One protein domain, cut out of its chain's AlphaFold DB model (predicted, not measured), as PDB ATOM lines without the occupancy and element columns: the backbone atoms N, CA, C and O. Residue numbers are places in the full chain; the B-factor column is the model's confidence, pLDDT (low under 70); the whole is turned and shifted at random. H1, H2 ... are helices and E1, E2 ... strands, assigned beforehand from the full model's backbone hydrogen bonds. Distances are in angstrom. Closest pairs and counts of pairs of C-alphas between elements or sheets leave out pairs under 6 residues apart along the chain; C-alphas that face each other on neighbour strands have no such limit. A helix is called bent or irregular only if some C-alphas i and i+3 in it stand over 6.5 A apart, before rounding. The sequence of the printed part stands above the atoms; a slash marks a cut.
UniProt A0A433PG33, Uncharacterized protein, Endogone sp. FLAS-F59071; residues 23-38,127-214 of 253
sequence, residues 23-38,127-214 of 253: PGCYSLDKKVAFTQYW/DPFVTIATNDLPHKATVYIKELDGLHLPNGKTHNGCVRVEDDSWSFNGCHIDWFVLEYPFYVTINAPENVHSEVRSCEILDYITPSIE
ATOM      1  N   PRO A  23     136.130 168.726 138.841       93.56
ATOM      2  CA  PRO A  23     136.563 170.016 139.360       93.56
ATOM      3  C   PRO A  23     135.805 170.409 140.629       93.56
ATOM      4  O   PRO A  23     134.590 170.265 140.741       93.56
ATOM      5  N   GLY A  24     136.522 170.968 141.603       93.56
ATOM      6  CA  GLY A  24     135.959 171.252 142.923       93.56
ATOM      7  C   GLY A  24     134.897 172.358 142.968       93.56
ATOM      8  O   GLY A  24     134.466 172.679 144.074       93.56
ATOM      9  N   CYS A  25     134.546 172.982 141.839       95.38
ATOM     10  CA  CYS A  25     133.429 173.924 141.697       95.38
ATOM     11  C   CYS A  25     132.066 173.216 141.616       95.38
ATOM     12  O   CYS A  25     131.063 173.819 141.986       95.38
ATOM     13  N   TYR A  26     132.038 171.935 141.232       96.06
ATOM     14  CA  TYR A  26     130.844 171.083 141.233       96.06
ATOM     15  C   TYR A  26     130.622 170.458 142.616       96.06
ATOM     16  O   TYR A  26     130.696 169.242 142.802       96.06
ATOM     17  N   SER A  27     130.421 171.318 143.611       93.75
ATOM     18  CA  SER A  27     130.037 170.939 144.969       93.75
ATOM     19  C   SER A  27     128.907 171.840 145.452       93.75
ATOM     20  O   SER A  27     128.897 173.034 145.154       93.75
ATOM     21  N   LEU A  28     127.996 171.297 146.266       95.56
ATOM     22  CA  LEU A  28     126.870 172.052 146.824       95.56
ATOM     23  C   LEU A  28     127.286 173.212 147.742       95.56
ATOM     24  O   LEU A  28     126.457 174.071 148.033       95.56
ATOM     25  N   ASP A  29     128.550 173.261 148.166       95.25
ATOM     26  CA  ASP A  29     129.104 174.344 148.985       95.25
ATOM     27  C   ASP A  29     129.758 175.460 148.153       95.25
ATOM     28  O   ASP A  29     130.236 176.456 148.704       95.25
ATOM     29  N   LYS A  30     129.827 175.304 146.825       96.12
ATOM     30  CA  LYS A  30     130.413 176.291 145.914       96.12
ATOM     31  C   LYS A  30     129.450 176.645 144.795       96.12
ATOM     32  O   LYS A  30     128.533 175.905 144.462       96.12
ATOM     33  N   LYS A  31     129.694 177.816 144.217       96.62
ATOM     34  CA  LYS A  31     128.971 178.300 143.050       96.62
ATOM     35  C   LYS A  31     129.749 177.983 141.782       96.62
ATOM     36  O   LYS A  31     130.965 178.181 141.744       96.62
ATOM     37  N   VAL A  32     129.030 177.526 140.769       97.88
ATOM     38  CA  VAL A  32     129.500 177.378 139.390       97.88
ATOM     39  C   VAL A  32     128.797 178.424 138.526       97.88
ATOM     40  O   VAL A  32     127.634 178.741 138.795       97.88
ATOM     41  N   ALA A  33     129.492 178.972 137.525       98.44
ATOM     42  CA  ALA A  33     128.871 179.890 136.575       98.44
ATOM     43  C   ALA A  33     127.743 179.167 135.827       98.44
ATOM     44  O   ALA A  33     127.882 177.991 135.476       98.44
ATOM     45  N   PHE A  34     126.627 179.858 135.628       98.44
ATOM     46  CA  PHE A  34     125.424 179.294 135.039       98.44
ATOM     47  C   PHE A  34     124.863 180.241 133.990       98.44
ATOM     48  O   PHE A  34     124.536 181.390 134.285       98.44
ATOM     49  N   THR A  35     124.756 179.749 132.765       97.56
ATOM     50  CA  THR A  35     124.097 180.443 131.661       97.56
ATOM     51  C   THR A  35     123.030 179.549 131.052       97.56
ATOM     52  O   THR A  35     122.777 178.432 131.508       97.56
ATOM     53  N   GLN A  36     122.344 180.089 130.057       97.69
ATOM     54  CA  GLN A  36     121.343 179.387 129.284       97.69
ATOM     55  C   GLN A  36     121.649 179.614 127.806       97.69
ATOM     56  O   GLN A  36     122.010 180.731 127.431       97.69
ATOM     57  N   TYR A  37     121.391 178.601 126.986       97.38
ATOM     58  CA  TYR A  37     121.468 178.686 125.530       97.38
ATOM     59  C   TYR A  37     120.197 178.120 124.896       97.38
ATOM     60  O   TYR A  37     119.437 177.361 125.515       97.38
ATOM     61  N   TRP A  38     119.918 178.536 123.665       97.81
ATOM     62  CA  TRP A  38     118.669 178.210 122.977       97.81
ATOM     63  C   TRP A  38     118.863 178.086 121.472       97.81
ATOM     64  O   TRP A  38     119.858 178.514 120.908       97.81
ATOM     65  N   ASP A 127     118.060 167.617 124.445       97.81
ATOM     66  CA  ASP A 127     116.736 167.553 125.056       97.81
ATOM     67  C   ASP A 127     116.503 168.814 125.915       97.81
ATOM     68  O   ASP A 127     117.221 169.050 126.898       97.81
ATOM     69  N   PRO A 128     115.497 169.645 125.577       98.31
ATOM     70  CA  PRO A 128     115.149 170.830 126.347       98.31
ATOM     71  C   PRO A 128     115.020 170.568 127.843       98.31
ATOM     72  O   PRO A 128     114.373 169.614 128.279       98.31
ATOM     73  N   PHE A 129     115.584 171.486 128.619       98.75
ATOM     74  CA  PHE A 129     115.566 171.516 130.076       98.75
ATOM     75  C   PHE A 129     116.384 170.427 130.773       98.75
ATOM     76  O   PHE A 129     116.588 170.558 131.972       98.75
ATOM     77  N   VAL A 130     116.905 169.409 130.084       98.75
ATOM     78  CA  VAL A 130     117.755 168.383 130.721       98.75
ATOM     79  C   VAL A 130     119.175 168.369 130.194       98.75
ATOM     80  O   VAL A 130     120.060 167.931 130.920       98.75
ATOM     81  N   THR A 131     119.425 168.848 128.979       98.81
ATOM     82  CA  THR A 131     120.787 168.923 128.452       98.81
ATOM     83  C   THR A 131     121.530 170.138 129.008       98.81
ATOM     84  O   THR A 131     120.990 171.246 129.088       98.81
ATOM     85  N   ILE A 132     122.789 169.919 129.390       98.81
ATOM     86  CA  ILE A 132     123.751 170.977 129.697       98.81
ATOM     87  C   ILE A 132     125.022 170.845 128.858       98.81
ATOM     88  O   ILE A 132     125.464 169.726 128.569       98.81
ATOM     89  N   ALA A 133     125.632 171.994 128.562       98.44
ATOM     90  CA  ALA A 133     126.981 172.108 128.027       98.44
ATOM     91  C   ALA A 133     128.000 172.388 129.143       98.44
ATOM     92  O   ALA A 133     127.779 173.239 130.012       98.44
ATOM     93  N   THR A 134     129.125 171.676 129.125       98.06
ATOM     94  CA  THR A 134     130.269 171.841 130.043       98.06
ATOM     95  C   THR A 134     131.491 171.160 129.430       98.06
ATOM     96  O   THR A 134     131.345 170.124 128.795       98.06
ATOM     97  N   ASN A 135     132.698 171.701 129.630       97.12
ATOM     98  CA  ASN A 135     133.915 171.138 129.019       97.12
ATOM     99  C   ASN A 135     134.790 170.339 129.995       97.12
ATOM    100  O   ASN A 135     135.886 169.900 129.641       97.12
ATOM    101  N   ASP A 136     134.363 170.203 131.248       97.00
ATOM    102  CA  ASP A 136     135.161 169.640 132.338       97.00
ATOM    103  C   ASP A 136     134.400 168.619 133.191       97.00
ATOM    104  O   ASP A 136     134.919 168.145 134.207       97.00
ATOM    105  N   LEU A 137     133.209 168.213 132.740       97.31
ATOM    106  CA  LEU A 137     132.491 167.049 133.245       97.31
ATOM    107  C   LEU A 137     132.443 165.924 132.201       97.31
ATOM    108  O   LEU A 137     132.409 166.192 131.002       97.31
ATOM    109  N   PRO A 138     132.408 164.646 132.624       96.94
ATOM    110  CA  PRO A 138     132.261 163.539 131.688       96.94
ATOM    111  C   PRO A 138     130.921 163.603 130.947       96.94
ATOM    112  O   PRO A 138     129.868 163.738 131.575       96.94
ATOM    113  N   HIS A 139     130.940 163.402 129.628       97.81
ATOM    114  CA  HIS A 139     129.713 163.212 128.854       97.81
ATOM    115  C   HIS A 139     128.856 162.090 129.455       97.81
ATOM    116  O   HIS A 139     129.369 161.078 129.942       97.81
ATOM    117  N   LYS A 140     127.534 162.265 129.395       97.00
ATOM    118  CA  LYS A 140     126.493 161.410 129.993       97.00
ATOM    119  C   LYS A 140     126.465 161.383 131.522       97.00
ATOM    120  O   LYS A 140     125.607 160.698 132.080       97.00
ATOM    121  N   ALA A 141     127.347 162.108 132.211       97.94
ATOM    122  CA  ALA A 141     127.198 162.305 133.645       97.94
ATOM    123  C   ALA A 141     125.891 163.055 133.931       97.94
ATOM    124  O   ALA A 141     125.497 163.956 133.188       97.94
ATOM    125  N   THR A 142     125.233 162.684 135.026       98.62
ATOM    126  CA  THR A 142     124.116 163.452 135.569       98.62
ATOM    127  C   THR A 142     124.624 164.423 136.625       98.62
ATOM    128  O   THR A 142     125.520 164.105 137.415       98.62
ATOM    129  N   VAL A 143     124.043 165.614 136.633       98.69
ATOM    130  CA  VAL A 143     124.372 166.695 137.558       98.69
ATOM    131  C   VAL A 143     123.083 167.125 138.226       98.69
ATOM    132  O   VAL A 143     122.075 167.359 137.565       98.69
ATOM    133  N   TYR A 144     123.108 167.220 139.546       98.81
ATOM    134  CA  TYR A 144     122.034 167.851 140.285       98.81
ATOM    135  C   TYR A 144     122.358 169.328 140.477       98.81
ATOM    136  O   TYR A 144     123.430 169.656 140.983       98.81
ATOM    137  N   ILE A 145     121.429 170.201 140.101       98.81
ATOM    138  CA  ILE A 145     121.504 171.649 140.265       98.81
ATOM    139  C   ILE A 145     120.393 172.072 141.217       98.81
ATOM    140  O   ILE A 145     119.207 171.946 140.910       98.81
ATOM    141  N   LYS A 146     120.785 172.583 142.383       98.69
ATOM    142  CA  LYS A 146     119.861 172.884 143.483       98.69
ATOM    143  C   LYS A 146     118.803 173.913 143.089       98.69
ATOM    144  O   LYS A 146     117.650 173.777 143.471       98.69
ATOM    145  N   GLU A 147     119.192 174.932 142.335       98.69
ATOM    146  CA  GLU A 147     118.323 176.026 141.900       98.69
ATOM    147  C   GLU A 147     117.287 175.599 140.852       98.69
ATOM    148  O   GLU A 147     116.292 176.298 140.672       98.69
ATOM    149  N   LEU A 148     117.494 174.460 140.182       98.75
ATOM    150  CA  LEU A 148     116.528 173.914 139.232       98.75
ATOM    151  C   LEU A 148     115.548 172.925 139.885       98.75
ATOM    152  O   LEU A 148     114.622 172.476 139.213       98.75
ATOM    153  N   ASP A 149     115.735 172.534 141.148       98.62
ATOM    154  CA  ASP A 149     114.792 171.657 141.852       98.62
ATOM    155  C   ASP A 149     113.576 172.456 142.342       98.62
ATOM    156  O   ASP A 149     113.696 173.427 143.091       98.62
ATOM    157  N   GLY A 150     112.388 172.078 141.873       98.50
ATOM    158  CA  GLY A 150     111.142 172.804 142.104       98.50
ATOM    159  C   GLY A 150     110.929 174.007 141.176       98.50
ATOM    160  O   GLY A 150     109.908 174.696 141.294       98.50
ATOM    161  N   LEU A 151     111.844 174.265 140.235       98.56
ATOM    162  CA  LEU A 151     111.706 175.354 139.267       98.56
ATOM    163  C   LEU A 151     110.521 175.084 138.330       98.56
ATOM    164  O   LEU A 151     110.417 174.019 137.725       98.56
ATOM    165  N   HIS A 152     109.622 176.057 138.192       98.19
ATOM    166  CA  HIS A 152     108.490 175.956 137.274       98.19
ATOM    167  C   HIS A 152     108.938 176.352 135.868       98.19
ATOM    168  O   HIS A 152     109.371 177.480 135.641       98.19
ATOM    169  N   LEU A 153     108.827 175.419 134.929       98.38
ATOM    170  CA  LEU A 153     109.223 175.615 133.544       98.38
ATOM    171  C   LEU A 153     108.123 176.353 132.758       98.38
ATOM    172  O   LEU A 153     106.932 176.174 133.041       98.38
ATOM    173  N   PRO A 154     108.480 177.116 131.706       96.50
ATOM    174  CA  PRO A 154     107.513 177.847 130.876       96.50
ATOM    175  C   PRO A 154     106.465 176.956 130.191       96.50
ATOM    176  O   PRO A 154     105.382 177.415 129.837       96.50
ATOM    177  N   ASN A 155     106.765 175.666 130.023       94.31
ATOM    178  CA  ASN A 155     105.858 174.667 129.457       94.31
ATOM    179  C   ASN A 155     104.876 174.061 130.488       94.31
ATOM    180  O   ASN A 155     104.137 173.132 130.155       94.31
ATOM    181  N   GLY A 156     104.875 174.553 131.733       96.62
ATOM    182  CA  GLY A 156     103.987 174.120 132.813       96.62
ATOM    183  C   GLY A 156     104.461 172.896 133.604       96.62
ATOM    184  O   GLY A 156     103.736 172.434 134.484       96.62
ATOM    185  N   LYS A 157     105.646 172.353 133.307       98.25
ATOM    186  CA  LYS A 157     106.282 171.291 134.103       98.25
ATOM    187  C   LYS A 157     107.050 171.885 135.290       98.25
ATOM    188  O   LYS A 157     107.337 173.078 135.321       98.25
ATOM    189  N   THR A 158     107.420 171.041 136.247       98.56
ATOM    190  CA  THR A 158     108.315 171.403 137.354       98.56
ATOM    191  C   THR A 158     109.592 170.592 137.230       98.56
ATOM    192  O   THR A 158     109.525 169.367 137.130       98.56
ATOM    193  N   HIS A 159     110.732 171.272 137.210       98.75
ATOM    194  CA  HIS A 159     112.041 170.656 137.089       98.75
ATOM    195  C   HIS A 159     112.491 170.056 138.438       98.75
ATOM    196  O   HIS A 159     112.169 170.595 139.493       98.75
ATOM    197  N   ASN A 160     113.203 168.923 138.423       98.75
ATOM    198  CA  ASN A 160     113.620 168.160 139.617       98.75
ATOM    199  C   ASN A 160     115.109 168.332 139.982       98.75
ATOM    200  O   ASN A 160     115.702 167.511 140.683       98.75
ATOM    201  N   GLY A 161     115.746 169.348 139.414       98.69
ATOM    202  CA  GLY A 161     117.170 169.621 139.586       98.69
ATOM    203  C   GLY A 161     118.122 168.748 138.765       98.69
ATOM    204  O   GLY A 161     119.297 169.085 138.693       98.69
ATOM    205  N   CYS A 162     117.678 167.653 138.142       98.81
ATOM    206  CA  CYS A 162     118.581 166.730 137.453       98.81
ATOM    207  C   CYS A 162     118.751 167.077 135.969       98.81
ATOM    208  O   CYS A 162     117.772 167.167 135.233       98.81
ATOM    209  N   VAL A 163     120.004 167.207 135.535       98.88
ATOM    210  CA  VAL A 163     120.407 167.471 134.146       98.88
ATOM    211  C   VAL A 163     121.521 166.509 133.714       98.88
ATOM    212  O   VAL A 163     122.108 165.812 134.547       98.88
ATOM    213  N   ARG A 164     121.817 166.444 132.415       98.75
ATOM    214  CA  ARG A 164     122.759 165.507 131.795       98.75
ATOM    215  C   ARG A 164     123.722 166.230 130.855       98.75
ATOM    216  O   ARG A 164     123.320 167.087 130.072       98.75
ATOM    217  N   VAL A 165     124.997 165.854 130.934       98.69
ATOM    218  CA  VAL A 165     126.063 166.404 130.088       98.69
ATOM    219  C   VAL A 165     125.988 165.784 128.696       98.69
ATOM    220  O   VAL A 165     126.388 164.633 128.508       98.69
ATOM    221  N   GLU A 166     125.469 166.532 127.730       98.44
ATOM    222  CA  GLU A 166     125.297 166.075 126.341       98.44
ATOM    223  C   GLU A 166     125.764 167.082 125.301       98.44
ATOM    224  O   GLU A 166     125.633 166.826 124.107       98.44
ATOM    225  N   ASP A 167     126.381 168.172 125.737       97.56
ATOM    226  CA  ASP A 167     126.881 169.204 124.849       97.56
ATOM    227  C   ASP A 167     128.226 169.755 125.335       97.56
ATOM    228  O   ASP A 167     128.575 169.626 126.513       97.56
ATOM    229  N   ASP A 168     128.963 170.367 124.415       95.00
ATOM    230  CA  ASP A 168     130.231 171.045 124.672       95.00
ATOM    231  C   ASP A 168     130.077 172.537 124.356       95.00
ATOM    232  O   ASP A 168     129.286 172.942 123.505       95.00
ATOM    233  N   SER A 169     130.876 173.379 125.003       92.19
ATOM    234  CA  SER A 169     130.887 174.815 124.729       92.19
ATOM    235  C   SER A 169     132.198 175.262 124.104       92.19
ATOM    236  O   SER A 169     133.288 174.876 124.519       92.19
ATOM    237  N   TRP A 170     132.106 176.174 123.140       86.88
ATOM    238  CA  TRP A 170     133.269 176.845 122.563       86.88
ATOM    239  C   TRP A 170     133.545 178.224 123.190       86.88
ATOM    240  O   TRP A 170     134.558 178.848 122.855       86.88
ATOM    241  N   SER A 171     132.655 178.724 124.059       87.12
ATOM    242  CA  SER A 171     132.686 180.095 124.596       87.12
ATOM    243  C   SER A 171     133.318 180.205 125.989       87.12
ATOM    244  O   SER A 171     133.717 181.298 126.394       87.12
ATOM    245  N   PHE A 172     133.470 179.085 126.699       93.06
ATOM    246  CA  PHE A 172     134.079 179.024 128.027       93.06
ATOM    247  C   PHE A 172     134.995 177.802 128.186       93.06
ATOM    248  O   PHE A 172     135.066 176.942 127.315       93.06
ATOM    249  N   ASN A 173     135.738 177.747 129.295       91.44
ATOM    250  CA  ASN A 173     136.612 176.618 129.624       91.44
ATOM    251  C   ASN A 173     135.882 175.656 130.574       91.44
ATOM    252  O   ASN A 173     134.955 174.990 130.142       91.44
ATOM    253  N   GLY A 174     136.261 175.590 131.851       95.06
ATOM    254  CA  GLY A 174     135.590 174.768 132.865       95.06
ATOM    255  C   GLY A 174     134.888 175.593 133.943       95.06
ATOM    256  O   GLY A 174     134.954 176.824 133.931       95.06
ATOM    257  N   CYS A 175     134.265 174.915 134.906       96.69
ATOM    258  CA  CYS A 175     133.480 175.501 135.992       96.69
ATOM    259  C   CYS A 175     132.379 176.446 135.496       96.69
ATOM    260  O   CYS A 175     132.106 177.491 136.097       96.69
ATOM    261  N   HIS A 176     131.735 176.040 134.408       98.50
ATOM    262  CA  HIS A 176     130.616 176.728 133.786       98.50
ATOM    263  C   HIS A 176     129.630 175.674 133.287       98.50
ATOM    264  O   HIS A 176     130.036 174.645 132.742       98.50
ATOM    265  N   ILE A 177     128.346 175.909 133.528       98.69
ATOM    266  CA  ILE A 177     127.240 175.113 133.000       98.69
ATOM    267  C   ILE A 177     126.396 176.020 132.109       98.69
ATOM    268  O   ILE A 177     125.934 177.064 132.566       98.69
ATOM    269  N   ASP A 178     126.184 175.613 130.861       98.50
ATOM    270  CA  ASP A 178     125.197 176.238 129.980       98.50
ATOM    271  C   ASP A 178     123.969 175.340 129.887       98.50
ATOM    272  O   ASP A 178     124.093 174.159 129.562       98.50
ATOM    273  N   TRP A 179     122.790 175.855 130.212       98.81
ATOM    274  CA  TRP A 179     121.570 175.056 130.273       98.81
ATOM    275  C   TRP A 179     120.699 175.238 129.038       98.81
ATOM    276  O   TRP A 179     120.323 176.357 128.687       98.81
ATOM    277  N   PHE A 180     120.352 174.130 128.382       98.75
ATOM    278  CA  PHE A 180     119.587 174.172 127.146       98.75
ATOM    279  C   PHE A 180     118.100 174.425 127.411       98.75
ATOM    280  O   PHE A 180     117.382 173.544 127.891       98.75
ATOM    281  N   VAL A 181     117.607 175.614 127.059       98.50
ATOM    282  CA  VAL A 181     116.225 176.046 127.351       98.50
ATOM    283  C   VAL A 181     115.336 176.172 126.115       98.50
ATOM    284  O   VAL A 181     114.273 176.781 126.183       98.50
ATOM    285  N   LEU A 182     115.731 175.560 124.997       97.50
ATOM    286  CA  LEU A 182     115.013 175.495 123.716       97.50
ATOM    287  C   LEU A 182     114.889 176.806 122.926       97.50
ATOM    288  O   LEU A 182     115.313 176.833 121.775       97.50
ATOM    289  N   GLU A 183     114.276 177.858 123.472       95.88
ATOM    290  CA  GLU A 183     113.991 179.095 122.724       95.88
ATOM    291  C   GLU A 183     114.097 180.365 123.581       95.88
ATOM    292  O   GLU A 183     113.889 180.342 124.795       95.88
ATOM    293  N   TYR A 184     114.371 181.503 122.935       96.56
ATOM    294  CA  TYR A 184     114.549 182.795 123.605       96.56
ATOM    295  C   TYR A 184     113.385 183.196 124.545       96.56
ATOM    296  O   TYR A 184     113.644 183.628 125.670       96.56
ATOM    297  N   PRO A 185     112.096 183.000 124.196       96.31
ATOM    298  CA  PRO A 185     111.004 183.262 125.140       96.31
ATOM    299  C   PRO A 185     111.091 182.462 126.449       96.31
ATOM    300  O   PRO A 185     110.685 182.957 127.504       96.31
ATOM    301  N   PHE A 186     111.624 181.236 126.410       97.44
ATOM    302  CA  PHE A 186     111.824 180.432 127.614       97.44
ATOM    303  C   PHE A 186     112.993 180.947 128.438       97.44
ATOM    304  O   PHE A 186     112.828 181.085 129.646       97.44
ATOM    305  N   TYR A 187     114.102 181.326 127.796       97.06
ATOM    306  CA  TYR A 187     115.214 182.023 128.448       97.06
ATOM    307  C   TYR A 187     114.727 183.233 129.267       97.06
ATOM    308  O   TYR A 187     115.018 183.336 130.462       97.06
ATOM    309  N   VAL A 188     113.913 184.100 128.650       96.31
ATOM    310  CA  VAL A 188     113.351 185.295 129.305       96.31
ATOM    311  C   VAL A 188     112.426 184.919 130.466       96.31
ATOM    312  O   VAL A 188     112.469 185.547 131.520       96.31
ATOM    313  N   THR A 189     111.580 183.902 130.282       97.12
ATOM    314  CA  THR A 189     110.593 183.489 131.294       97.12
ATOM    315  C   THR A 189     111.247 182.820 132.502       97.12
ATOM    316  O   THR A 189     110.815 183.041 133.631       97.12
ATOM    317  N   ILE A 190     112.268 181.996 132.270       97.44
ATOM    318  CA  ILE A 190     112.993 181.272 133.316       97.44
ATOM    319  C   ILE A 190     113.811 182.243 134.165       97.44
ATOM    320  O   ILE A 190     113.782 182.130 135.390       97.44
ATOM    321  N   ASN A 191     114.521 183.184 133.524       94.94
ATOM    322  CA  ASN A 191     115.363 184.176 134.195       94.94
ATOM    323  C   ASN A 191     116.262 183.538 135.278       94.94
ATOM    324  O   ASN A 191     116.202 183.893 136.460       94.94
ATOM    325  N   ALA A 192     117.035 182.526 134.874       96.00
ATOM    326  CA  ALA A 192     117.876 181.746 135.772       96.00
ATOM    327  C   ALA A 192     118.962 182.611 136.446       96.00
ATOM    328  O   ALA A 192     119.405 183.608 135.871       96.00
ATOM    329  N   PRO A 193     119.429 182.239 137.652       97.31
ATOM    330  CA  PRO A 193     120.543 182.932 138.290       97.31
ATOM    331  C   PRO A 193     121.844 182.727 137.504       97.31
ATOM    332  O   PRO A 193     122.077 181.658 136.961       97.31
ATOM    333  N   GLU A 194     122.752 183.702 137.544       97.50
ATOM    334  CA  GLU A 194     124.069 183.619 136.877       97.50
ATOM    335  C   GLU A 194     125.019 182.578 137.499       97.50
ATOM    336  O   GLU A 194     126.111 182.320 136.995       97.50
ATOM    337  N   ASN A 195     124.661 182.044 138.668       98.38
ATOM    338  CA  ASN A 195     125.455 181.074 139.402       98.38
ATOM    339  C   ASN A 195     124.547 180.101 140.150       98.38
ATOM    340  O   ASN A 195     123.560 180.524 140.758       98.38
ATOM    341  N   VAL A 196     124.942 178.832 140.195       98.62
ATOM    342  CA  VAL A 196     124.178 177.757 140.849       98.62
ATOM    343  C   VAL A 196     125.061 176.888 141.735       98.62
ATOM    344  O   VAL A 196     126.286 176.892 141.605       98.62
ATOM    345  N   HIS A 197     124.439 176.126 142.632       98.62
ATOM    346  CA  HIS A 197     125.092 175.053 143.373       98.62
ATOM    347  C   HIS A 197     124.806 173.735 142.664       98.62
ATOM    348  O   HIS A 197     123.647 173.368 142.446       98.62
ATOM    349  N   SER A 198     125.869 173.016 142.321       98.19
ATOM    350  CA  SER A 198     125.757 171.775 141.563       98.19
ATOM    351  C   SER A 198     126.605 170.665 142.159       98.19
ATOM    352  O   SER A 198     127.600 170.911 142.835       98.19
ATOM    353  N   GLU A 199     126.195 169.430 141.916       97.69
ATOM    354  CA  GLU A 199     126.906 168.231 142.337       97.69
ATOM    355  C   GLU A 199     126.762 167.173 141.251       97.69
ATOM    356  O   GLU A 199     125.649 166.846 140.826       97.69
ATOM    357  N   VAL A 200     127.885 166.608 140.811       97.62
ATOM    358  CA  VAL A 200     127.853 165.441 139.929       97.62
ATOM    359  C   VAL A 200     127.431 164.236 140.754       97.62
ATOM    360  O   VAL A 200     128.168 163.765 141.621       97.62
ATOM    361  N   ARG A 201     126.234 163.729 140.482       95.50
ATOM    362  CA  ARG A 201     125.668 162.574 141.177       95.50
ATOM    363  C   ARG A 201     124.665 161.874 140.285       95.50
ATOM    364  O   ARG A 201     124.042 162.508 139.436       95.50
ATOM    365  N   SER A 202     124.453 160.582 140.518       96.75
ATOM    366  CA  SER A 202     123.343 159.876 139.878       96.75
ATOM    367  C   SER A 202     122.019 160.483 140.342       96.75
ATOM    368  O   SER A 202     121.746 160.548 141.542       96.75
ATOM    369  N   CYS A 203     121.216 160.956 139.397       98.00
ATOM    370  CA  CYS A 203     119.853 161.412 139.629       98.00
ATOM    371  C   CYS A 203     118.968 161.034 138.434       98.00
ATOM    372  O   CYS A 203     119.464 160.718 137.353       98.00
ATOM    373  N   GLU A 204     117.655 161.004 138.650       98.06
ATOM    374  CA  GLU A 204     116.684 160.669 137.609       98.06
ATOM    375  C   GLU A 204     116.441 161.875 136.699       98.06
ATOM    376  O   GLU A 204     116.013 162.931 137.165       98.06
ATOM    377  N   ILE A 205     116.682 161.705 135.401       98.38
ATOM    378  CA  ILE A 205     116.300 162.679 134.378       98.38
ATOM    379  C   ILE A 205     114.820 162.475 134.057       98.38
ATOM    380  O   ILE A 205     114.427 161.380 133.650       98.38
ATOM    381  N   LEU A 206     114.008 163.515 134.238       98.31
ATOM    382  CA  LEU A 206     112.595 163.488 133.861       98.31
ATOM    383  C   LEU A 206     112.399 163.947 132.417       98.31
ATOM    384  O   LEU A 206     113.179 164.729 131.882       98.31
ATOM    385  N   ASP A 207     111.301 163.500 131.816       97.31
ATOM    386  CA  ASP A 207     110.859 163.968 130.508       97.31
ATOM    387  C   ASP A 207     109.991 165.236 130.635       97.31
ATOM    388  O   ASP A 207     108.864 165.223 131.164       97.31
ATOM    389  N   TYR A 208     110.530 166.350 130.136       98.06
ATOM    390  CA  TYR A 208     109.849 167.643 130.074       98.06
ATOM    391  C   TYR A 208     109.290 167.967 128.682       98.06
ATOM    392  O   TYR A 208     108.739 169.055 128.493       98.06
ATOM    393  N   ILE A 209     109.367 167.049 127.717       96.56
ATOM    394  CA  ILE A 209     108.799 167.248 126.387       96.56
ATOM    395  C   ILE A 209     107.274 167.157 126.479       96.56
ATOM    396  O   ILE A 209     106.678 166.148 126.849       96.56
ATOM    397  N   THR A 210     106.609 168.265 126.171       96.38
ATOM    398  CA  THR A 210     105.151 168.326 126.043       96.38
ATOM    399  C   THR A 210     104.763 168.279 124.562       96.38
ATOM    400  O   THR A 210     105.602 168.565 123.705       96.38
ATOM    401  N   PRO A 211     103.485 168.036 124.220       94.56
ATOM    402  CA  PRO A 211     103.040 168.090 122.826       94.56
ATOM    403  C   PRO A 211     103.342 169.422 122.122       94.56
ATOM    404  O   PRO A 211     103.532 169.442 120.911       94.56
ATOM    405  N   SER A 212     103.411 170.545 122.852       92.06
ATOM    406  CA  SER A 212     103.804 171.832 122.263       92.06
ATOM    407  C   SER A 212     105.297 171.893 121.932       92.06
ATOM    408  O   SER A 212     105.659 172.472 120.913       92.06
ATOM    409  N   ILE A 213     106.151 171.277 122.755       94.62
ATOM    410  CA  ILE A 213     107.598 171.165 122.513       94.62
ATOM    411  C   ILE A 213     107.878 170.172 121.381       94.62
ATOM    412  O   ILE A 213     108.703 170.433 120.509       94.62
ATOM    413  N   GLU A 214     107.149 169.058 121.326       93.06
ATOM    414  CA  GLU A 214     107.215 168.110 120.209       93.06
ATOM    415  C   GLU A 214     106.775 168.779 118.898       93.06
ATOM    416  O   GLU A 214     107.478 168.720 117.887       93.06
TER     417      GLU A 214
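AT A GLANCE: This is residues 23 to 38 and 127 to 214 of the 253 residues of an uncharacterized protein of Endogone sp. FLAS-F59071 (UniProt A0A433PG33). One six-stranded sheet is curled like part of a barrel and folded back on itself, E1, E5 and E2 facing E3 and E6, with the bent E4 as the hinge. H1 packs beside the strands near E1, and the last stretch leads away to H2, the element farthest from the middle. The 104 printed residues run E1 E2 E3 E4 E5 H1 E6 H2, a mixed class of helices and strands with under half of the residues in these elements. The sheet order is E1 E5 E2 E4 E3 E6, mixed. The whole is compact, with a radius of gyration of the C-alphas of 12.6 A and spans of 38 by 27 by 23 A.

HOW THE PARTS SIT: Edge strand E1, residues 32 to 37, is parallel to E5, residues 176 to 180, with N 35 and O 177 within hydrogen-bond range at 2.9 A. E5 is antiparallel to E2, residues 131 to 133; N 133 and O 178 are 2.8 A apart. E2 is parallel to E4, residues 158 to 167; N 132 and O 164 are 3.0 A apart. E4 and E3, residues 142 to 152, form a hairpin, with N 145 and O 161 at 2.8 A. E3 is antiparallel to edge strand E6, residues 198 to 200; N 144 and O 199 are 2.9 A apart. H1, residues 184 to 190, is on the sheet at a height of 8.3 A, and every O i to N i+4 pair in it is within hydrogen-bond range. H2, residues 211 to 214, is not on the sheet and is too short for such a pair.

IN THESE COORDINATES: E1 begins at C-alpha 32 (129.500, 177.378, 139.390). E3 spans 20.1 A and bends by 78 degrees at residue 146; E4 spans 22.5 A and bends by 73 degrees at residue 161. H2 ends at C-alpha 214 (107.215, 168.110, 120.209).

THE WHOLE: Residues 39 to 126 are not printed, and C-alphas 38 and 127 are 11.0 A apart across the cut. Of the links printed whole, none is long. No printed residue is under 70 in pLDDT.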